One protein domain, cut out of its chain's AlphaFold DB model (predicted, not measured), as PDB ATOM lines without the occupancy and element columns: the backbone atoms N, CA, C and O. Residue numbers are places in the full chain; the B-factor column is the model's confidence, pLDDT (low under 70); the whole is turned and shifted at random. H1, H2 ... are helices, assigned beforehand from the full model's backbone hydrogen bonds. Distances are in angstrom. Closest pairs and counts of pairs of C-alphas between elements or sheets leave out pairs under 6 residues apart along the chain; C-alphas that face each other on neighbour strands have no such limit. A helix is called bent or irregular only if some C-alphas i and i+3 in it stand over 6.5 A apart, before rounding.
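What this domain is: This is residues 3 to 65 of the 66 residues of an uncharacterized protein of Nostoc sp. NIES-4103 (UniProt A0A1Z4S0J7). One long helix, H2, makes the beam of this open, angular model: the shorter H1 is set across its beginning, about perpendicular to it, and from its other end a long tail without named elements runs off to a tiny last helix, H3. Past the corner where H1 and H2 meet, residues 32 to 65 stand free, with most of H2, the tail and H3 among them, and at the other end residues 3 to 8 of H1 stand free too. The printed part has 63 residues with three named helices, in the order H1, H2, H3, and no named strand; its class is all helix. It is extended, with a radius of gyration of the C-alphas of 20.1 A, and spans 57 by 28 by 15 A.

Where its parts are: Find C-alpha 24 at (174.689, 66.145, -46.081); from there H2, residues 24 to 47, runs 36.4 A to C-alpha 47 at (204.663, 84.128, -56.335). H2 is neither bent nor irregular, but only just: C-alphas 42 and 45 are 6.0 A apart. Go back to C-alpha 3 at (167.383, 82.980, -41.762), where H1, residues 3 to 19, begins; it is 23.8 A long. Near the end of the printed part look for H3, residues 61 to 64, which measures 5.5 A and ends at C-alpha 64 at (205.654, 71.469, -79.337).

How they stand to each other: Start from H2 and look at its residues 24 to 28, which alone touch H1, there with residues 12 to 19 alone. The closest C-alphas of the two helices are those of Ile 12 and Lys 24, 6.4 A apart. Their lines are about perpendicular, at 89 degrees, and their centres are 18.0 A apart. At the far end of the printed part, H3 touches no helix: it is apart from H2 and from H1. In the backbone of H1 each pair of O i and N i+4 is within hydrogen-bond range; in H2 15 of 20 are, and H3 is too short for such a pair.

The domain as a whole: Look for the two C-alphas farthest apart at Thr 3 and Asp 56, 58.4 A from each other. The link from H1 to H2 is tight, with 4 residues, while the link from H2 to H3 is long, with 13. In that long link, residues 48 to 60, the C-alphas lie 19 to 33 A from the mean of the C-alphas. The printed part has no cut. The mean pLDDT of the printed part is 90.3, and residues 3 to 4 are under 70.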
ATOM      1  N   THR A   3     167.142  82.772 -40.332       57.72
ATOM      2  CA  THR A   3     167.383  82.980 -41.762       57.72
ATOM      3  C   THR A   3     168.657  82.274 -42.222       57.72
ATOM      4  O   THR A   3     168.697  81.751 -43.330       57.72
ATOM      5  N   ASN A   4     169.671  82.194 -41.352       66.62
ATOM      6  CA  ASN A   4     170.967  81.608 -41.692       66.62
ATOM      7  C   ASN A   4     170.879  80.077 -41.852       66.62
ATOM      8  O   ASN A   4     171.428  79.525 -42.798       66.62
ATOM      9  N   LEU A   5     170.099  79.392 -41.002       75.50
ATOM     10  CA  LEU A   5     169.913  77.938 -41.109       75.50
ATOM     11  C   LEU A   5     169.105  77.539 -42.351       75.50
ATOM     12  O   LEU A   5     169.490  76.607 -43.052       75.50
ATOM     13  N   LYS A   6     168.019  78.263 -42.659       82.06
ATOM     14  CA  LYS A   6     167.181  77.962 -43.835       82.06
ATOM     15  C   LYS A   6     167.937  78.120 -45.152       82.06
ATOM     16  O   LYS A   6     167.689  77.360 -46.083       82.06
ATOM     17  N   VAL A   7     168.831  79.106 -45.248       83.06
ATOM     18  CA  VAL A   7     169.668  79.296 -46.441       83.06
ATOM     19  C   VAL A   7     170.669  78.151 -46.578       83.06
ATOM     20  O   VAL A   7     170.767  77.563 -47.650       83.06
ATOM     21  N   VAL A   8     171.349  77.784 -45.488       86.75
ATOM     22  CA  VAL A   8     172.306  76.666 -45.486       86.75
ATOM     23  C   VAL A   8     171.628  75.352 -45.874       86.75
ATOM     24  O   VAL A   8     172.179  74.588 -46.658       86.75
ATOM     25  N   GLU A   9     170.414  75.096 -45.389       89.31
ATOM     26  CA  GLU A   9     169.701  73.860 -45.706       89.31
ATOM     27  C   GLU A   9     169.297  73.761 -47.182       89.31
ATOM     28  O   GLU A   9     169.469  72.702 -47.784       89.31
ATOM     29  N   LYS A  10     168.846  74.866 -47.792       92.06
ATOM     30  CA  LYS A  10     168.568  74.910 -49.236       92.06
ATOM     31  C   LYS A  10     169.829  74.680 -50.070       92.06
ATOM     32  O   LYS A  10     169.781  73.905 -51.015       92.06
ATOM     33  N   LEU A  11     170.948  75.299 -49.688       92.25
ATOM     34  CA  LEU A  11     172.228  75.136 -50.385       92.25
ATOM     35  C   LEU A  11     172.753  73.700 -50.301       92.25
ATOM     36  O   LEU A  11     173.253  73.171 -51.286       92.25
ATOM     37  N   ILE A  12     172.626  73.054 -49.138       92.44
ATOM     38  CA  ILE A  12     173.020  71.648 -48.986       92.44
ATOM     39  C   ILE A  12     172.133  70.749 -49.851       92.44
ATOM     40  O   ILE A  12     172.644  69.808 -50.447       92.44
ATOM     41  N   GLN A  13     170.828  71.020 -49.927       92.56
ATOM     42  CA  GLN A  13     169.912  70.237 -50.756       92.56
ATOM     43  C   GLN A  13     170.246  70.365 -52.249       92.56
ATOM     44  O   GLN A  13     170.380  69.356 -52.932       92.56
ATOM     45  N   GLU A  14     170.472  71.588 -52.722       93.50
ATOM     46  CA  GLU A  14     170.912  71.855 -54.094       93.50
ATOM     47  C   GLU A  14     172.255  71.167 -54.395       93.50
ATOM     48  O   GLU A  14     172.416  70.507 -55.417       93.50
ATOM     49  N   ALA A  15     173.209  71.232 -53.466       92.62
ATOM     50  CA  ALA A  15     174.497  70.567 -53.621       92.62
ATOM     51  C   ALA A  15     174.406  69.029 -53.559       92.62
ATOM     52  O   ALA A  15     175.218  68.361 -54.188       92.62
ATOM     53  N   LEU A  16     173.429  68.443 -52.856       92.62
ATOM     54  CA  LEU A  16     173.157  66.999 -52.918       92.62
ATOM     55  C   LEU A  16     172.607  66.589 -54.289       92.62
ATOM     56  O   LEU A  16     173.000  65.556 -54.823       92.62
ATOM     57  N   GLU A  17     171.713  67.402 -54.852       91.19
ATOM     58  CA  GLU A  17     171.113  67.170 -56.170       91.19
ATOM     59  C   GLU A  17     172.146  67.299 -57.300       91.19
ATOM     60  O   GLU A  17     172.111  66.524 -58.254       91.19
ATOM     61  N   LEU A  18     173.090  68.237 -57.172       92.50
ATOM     62  CA  LEU A  18     174.130  68.498 -58.173       92.50
ATOM     63  C   LEU A  18     175.405  67.659 -57.983       92.50
ATOM     64  O   LEU A  18     176.027  67.256 -58.963       92.50
ATOM     65  N   GLY A  19     175.828  67.433 -56.739       77.69
ATOM     66  CA  GLY A  19     177.169  66.946 -56.391       77.69
ATOM     67  C   GLY A  19     177.321  65.427 -56.333       77.69
ATOM     68  O   GLY A  19     178.388  64.938 -55.985       77.69
ATOM     69  N   GLY A  20     176.266  64.650 -56.602       83.88
ATOM     70  CA  GLY A  20     176.309  63.177 -56.556       83.88
ATOM     71  C   GLY A  20     176.571  62.575 -55.164       83.88
ATOM     72  O   GLY A  20     176.572  61.354 -54.998       83.88
ATOM     73  N   CYS A  21     176.766  63.411 -54.146       88.25
ATOM     74  CA  CYS A  21     176.963  63.009 -52.767       88.25
ATOM     75  C   CYS A  21     175.662  62.472 -52.155       88.25
ATOM     76  O   CYS A  21     174.606  63.087 -52.238       88.25
ATOM     77  N   SER A  22     175.744  61.345 -51.445       85.44
ATOM     78  CA  SER A  22     174.559  60.698 -50.856       85.44
ATOM     79  C   SER A  22     174.174  61.240 -49.473       85.44
ATOM     80  O   SER A  22     173.136  60.865 -48.933       85.44
ATOM     81  N   THR A  23     175.017  62.071 -48.843       92.81
ATOM     82  CA  THR A  23     174.792  62.552 -47.468       92.81
ATOM     83  C   THR A  23     175.159  64.023 -47.294       92.81
ATOM     84  O   THR A  23     176.153  64.489 -47.850       92.81
ATOM     85  N   LYS A  24     174.407  64.740 -46.441       90.56
ATOM     86  CA  LYS A  24     174.689  66.145 -46.081       90.56
ATOM     87  C   LYS A  24     176.131  66.326 -45.584       90.56
ATOM     88  O   LYS A  24     176.778  67.313 -45.911       90.56
ATOM     89  N   ARG A  25     176.651  65.358 -44.816       92.06
ATOM     90  CA  ARG A  25     178.028  65.380 -44.297       92.06
ATOM     91  C   ARG A  25     179.063  65.353 -45.423       92.06
ATOM     92  O   ARG A  25     180.001  66.136 -45.366       92.06
ATOM     93  N   ALA A  26     178.876  64.484 -46.417       92.25
ATOM     94  CA  ALA A  26     179.787  64.379 -47.557       92.25
ATOM     95  C   ALA A  26     179.822  65.683 -48.366       92.25
ATOM     96  O   ALA A  26     180.901  66.203 -48.617       92.25
ATOM     97  N   VAL A  27     178.652  66.277 -48.636       94.19
ATOM     98  CA  VAL A  27     178.546  67.588 -49.302       94.19
ATOM     99  C   VAL A  27     179.284  68.680 -48.535       94.19
ATOM    100  O   VAL A  27     180.023  69.461 -49.126       94.19
ATOM    101  N   ILE A  28     179.101  68.752 -47.214       91.94
ATOM    102  CA  ILE A  28     179.774  69.764 -46.391       91.94
ATOM    103  C   ILE A  28     181.293  69.563 -46.430       91.94
ATOM    104  O   ILE A  28     182.037  70.533 -46.561       91.94
ATOM    105  N   GLU A  29     181.761  68.320 -46.315       94.69
ATOM    106  CA  GLU A  29     183.190  68.004 -46.350       94.69
ATOM    107  C   GLU A  29     183.822  68.367 -47.701       94.69
ATOM    108  O   GLU A  29     184.873  69.013 -47.737       94.69
ATOM    109  N   GLU A  30     183.161  68.011 -48.801       94.31
ATOM    110  CA  GLU A  30     183.594  68.326 -50.161       94.31
ATOM    111  C   GLU A  30     183.618  69.839 -50.408       94.31
ATOM    112  O   GLU A  30     184.658  70.387 -50.780       94.31
ATOM    113  N   ALA A  31     182.538  70.548 -50.068       93.00
ATOM    114  CA  ALA A  31     182.457  71.998 -50.219       93.00
ATOM    115  C   ALA A  31     183.547  72.731 -49.419       93.00
ATOM    116  O   ALA A  31     184.163  73.682 -49.910       93.00
ATOM    117  N   LEU A  32     183.833  72.288 -48.187       95.62
ATOM    118  CA  LEU A  32     184.908  72.868 -47.377       95.62
ATOM    119  C   LEU A  32     186.288  72.582 -47.973       95.62
ATOM    120  O   LEU A  32     187.146  73.472 -47.983       95.62
ATOM    121  N   ARG A  33     186.510  71.370 -48.492       96.69
ATOM    122  CA  ARG A  33     187.757  71.006 -49.170       96.69
ATOM    123  C   ARG A  33     187.988  71.892 -50.391       96.69
ATOM    124  O   ARG A  33     189.067  72.481 -50.498       96.69
ATOM    125  N   GLU A  34     186.990  72.044 -51.255       95.88
ATOM    126  CA  GLU A  34     187.067  72.899 -52.441       95.88
ATOM    127  C   GLU A  34     187.281  74.369 -52.080       95.88
ATOM    128  O   GLU A  34     188.143  75.037 -52.654       95.88
ATOM    129  N   TYR A  35     186.554  74.873 -51.082       96.12
ATOM    130  CA  TYR A  35     186.689  76.249 -50.613       96.12
ATOM    131  C   TYR A  35     188.116  76.558 -50.146       96.12
ATOM    132  O   TYR A  35     188.712  77.570 -50.535       96.12
ATOM    133  N   VAL A  36     188.691  75.667 -49.332       97.25
ATOM    134  CA  VAL A  36     190.072  75.798 -48.856       97.25
ATOM    135  C   VAL A  36     191.054  75.664 -50.016       97.25
ATOM    136  O   VAL A  36     191.987  76.464 -50.116       97.25
ATOM    137  N   GLN A  37     190.860  74.689 -50.905       98.12
ATOM    138  CA  GLN A  37     191.728  74.470 -52.060       98.12
ATOM    139  C   GLN A  37     191.745  75.683 -52.991       98.12
ATOM    140  O   GLN A  37     192.826  76.155 -53.337       98.12
ATOM    141  N   ARG A  38     190.581  76.250 -53.325       97.75
ATOM    142  CA  ARG A  38     190.463  77.460 -54.147       97.75
ATOM    143  C   ARG A  38     191.244  78.620 -53.540       97.75
ATOM    144  O   ARG A  38     191.979  79.309 -54.237       97.75
ATOM    145  N   ARG A  39     191.152  78.814 -52.221       97.50
ATOM    146  CA  ARG A  39     191.917  79.860 -51.523       97.50
ATOM    147  C   ARG A  39     193.418  79.592 -51.508       97.50
ATOM    148  O   ARG A  39     194.191  80.537 -51.618       97.50
ATOM    149  N   LYS A  40     193.840  78.330 -51.390       96.94
ATOM    150  CA  LYS A  40     195.256  77.957 -51.518       96.94
ATOM    151  C   LYS A  40     195.775  78.216 -52.932       96.94
ATOM    152  O   LYS A  40     196.858  78.766 -53.062       96.94
ATOM    153  N   GLN A  41     195.000  77.887 -53.964       97.06
ATOM    154  CA  GLN A  41     195.367  78.149 -55.359       97.06
ATOM    155  C   GLN A  41     195.557  79.643 -55.630       97.06
ATOM    156  O   GLN A  41     196.520  80.014 -56.291       97.06
ATOM    157  N   LEU A  42     194.714  80.513 -55.059       96.69
ATOM    158  CA  LEU A  42     194.870  81.967 -55.195       96.69
ATOM    159  C   LEU A  42     196.220  82.489 -54.680       96.69
ATOM    160  O   LEU A  42     196.691  83.515 -55.165       96.69
ATOM    161  N   LYS A  43     196.887  81.769 -53.767       95.38
ATOM    162  CA  LYS A  43     198.230  82.137 -53.300       95.38
ATOM    163  C   LYS A  43     199.300  82.050 -54.385       95.38
ATOM    164  O   LYS A  43     200.373  82.605 -54.196       95.38
ATOM    165  N   VAL A  44     199.024  81.430 -55.537       95.19
ATOM    166  CA  VAL A  44     199.935  81.476 -56.694       95.19
ATOM    167  C   VAL A  44     200.234  82.918 -57.117       95.19
ATOM    168  O   VAL A  44     201.337  83.213 -57.562       95.19
ATOM    169  N   ILE A  45     199.287  83.840 -56.902       94.44
ATOM    170  CA  ILE A  45     199.465  85.267 -57.194       94.44
ATOM    171  C   ILE A  45     200.596  85.863 -56.341       94.44
ATOM    172  O   ILE A  45     201.323  86.741 -56.795       94.44
ATOM    173  N   GLU A  46     200.808  85.348 -55.129       94.25
ATOM    174  CA  GLU A  46     201.877  85.806 -54.237       94.25
ATOM    175  C   GLU A  46     203.280  85.439 -54.741       94.25
ATOM    176  O   GLU A  46     204.256  85.939 -54.178       94.25
ATOM    177  N   LEU A  47     203.394  84.564 -55.747       92.19
ATOM    178  CA  LEU A  47     204.663  84.128 -56.335       92.19
ATOM    179  C   LEU A  47     205.135  85.025 -57.488       92.19
ATOM    180  O   LEU A  47     206.303  84.954 -57.873       92.19
ATOM    181  N   PHE A  48     204.267  85.882 -58.037       89.88
ATOM    182  CA  PHE A  48     204.665  86.808 -59.099       89.88
ATOM    183  C   PHE A  48     205.780  87.739 -58.611       89.88
ATOM    184  O   PHE A  48     205.685  88.332 -57.537       89.88
ATOM    185  N   GLY A  49     206.852  87.842 -59.400       89.44
ATOM    186  CA  GLY A  49     208.033  88.643 -59.066       89.44
ATOM    187  C   GLY A  49     208.922  88.065 -57.958       89.44
ATOM    188  O   GLY A  49     209.897  88.711 -57.594       89.44
ATOM    189  N   LYS A  50     208.608  86.878 -57.415       93.62
ATOM    190  CA  LYS A  50     209.446  86.180 -56.418       93.62
ATOM    191  C   LYS A  50     210.188  84.970 -56.974       93.62
ATOM    192  O   LYS A  50     211.056  84.432 -56.296       93.62
ATOM    193  N   ILE A  51     209.791  84.504 -58.153       90.00
ATOM    194  CA  ILE A  51     210.434  83.384 -58.833       90.00
ATOM    195  C   ILE A  51     211.434  83.968 -59.824       90.00
ATOM    196  O   ILE A  51     211.037  84.680 -60.747       90.00
ATOM    197  N   GLU A  52     212.709  83.660 -59.618       89.88
ATOM    198  CA  GLU A  52     213.750  83.840 -60.623       89.88
ATOM    199  C   GLU A  52     213.669  82.666 -61.599       89.88
ATOM    200  O   GLU A  52     213.666  81.502 -61.193       89.88
ATOM    201  N   TYR A  53     213.526  82.982 -62.882       86.75
ATOM    202  CA  TYR A  53     213.547  81.998 -63.957       86.75
ATOM    203  C   TYR A  53     214.943  81.986 -64.568       86.75
ATOM    204  O   TYR A  53     215.602  83.020 -64.612       86.75
ATOM    205  N   ASP A  54     215.379  80.818 -65.027       91.06
ATOM    206  CA  ASP A  54     216.603  80.699 -65.812       91.06
ATOM    207  C   ASP A  54     216.393  81.382 -67.175       91.06
ATOM    208  O   ASP A  54     215.373  81.151 -67.833       91.06
ATOM    209  N   ASP A  55     217.337  82.236 -67.572       88.88
ATOM    210  CA  ASP A  55     217.269  83.028 -68.802       88.88
ATOM    211  C   ASP A  55     217.214  82.141 -70.059       88.88
ATOM    212  O   ASP A  55     216.585  82.512 -71.053       88.88
ATOM    213  N   ASP A  56     217.802  80.943 -69.994       91.75
ATOM    214  CA  ASP A  56     217.839  79.991 -71.108       91.75
ATOM    215  C   ASP A  56     216.639  79.017 -71.105       91.75
ATOM    216  O   ASP A  56     216.523  78.140 -71.971       91.75
ATOM    217  N   TYR A  57     215.704  79.146 -70.154       90.19
ATOM    218  CA  TYR A  57     214.559  78.243 -70.040       90.19
ATOM    219  C   TYR A  57     213.415  78.590 -71.007       90.19
ATOM    220  O   TYR A  57     212.566  79.447 -70.745       90.19
ATOM    221  N   ASP A  58     213.308  77.836 -72.107       89.12
ATOM    222  CA  ASP A  58     212.189  77.938 -73.053       89.12
ATOM    223  C   ASP A  58     211.068  76.917 -72.777       89.12
ATOM    224  O   ASP A  58     211.017  75.805 -73.313       89.12
ATOM    225  N   TYR A  59     210.077  77.349 -71.996       85.56
ATOM    226  CA  TYR A  59     208.851  76.594 -71.716       85.56
ATOM    227  C   TYR A  59     208.003  76.246 -72.961       85.56
ATOM    228  O   TYR A  59     207.065  75.449 -72.861       85.56
ATOM    229  N   LYS A  60     208.263  76.825 -74.144       90.81
ATOM    230  CA  LYS A  60     207.541  76.475 -75.381       90.81
ATOM    231  C   LYS A  60     208.038  75.178 -76.008       90.81
ATOM    232  O   LYS A  60     207.238  74.540 -76.692       90.81
ATOM    233  N   GLN A  61     209.273  74.747 -75.739       92.94
ATOM    234  CA  GLN A  61     209.795  73.487 -76.279       92.94
ATOM    235  C   GLN A  61     208.957  72.281 -75.836       92.94
ATOM    236  O   GLN A  61     208.619  71.432 -76.655       92.94
ATOM    237  N   GLN A  62     208.520  72.250 -74.571       86.19
ATOM    238  CA  GLN A  62     207.646  71.186 -74.058       86.19
ATOM    239  C   GLN A  62     206.272  71.152 -74.743       86.19
ATOM    240  O   GLN A  62     205.671  70.092 -74.878       86.19
ATOM    241  N   ARG A  63     205.768  72.305 -75.196       88.69
ATOM    242  CA  ARG A  63     204.439  72.424 -75.812       88.69
ATOM    243  C   ARG A  63     204.398  71.969 -77.270       88.69
ATOM    244  O   ARG A  63     203.317  71.707 -77.768       88.69
ATOM    245  N   GLN A  64     205.546  71.935 -77.949       90.00
ATOM    246  CA  GLN A  64     205.654  71.469 -79.337       90.00
ATOM    247  C   GLN A  64     205.785  69.943 -79.442       90.00
ATOM    248  O   GLN A  64     205.666  69.398 -80.533       90.00
ATOM    249  N   GLN A  65     206.055  69.260 -78.326       80.88
ATOM    250  CA  GLN A  65     206.208  67.803 -78.267       80.88
ATOM    251  C   GLN A  65     204.901  67.065 -77.920       80.88
ATOM    252  O   GLN A  65     204.913  65.838 -77.820       80.88
TER     253      GLN A  65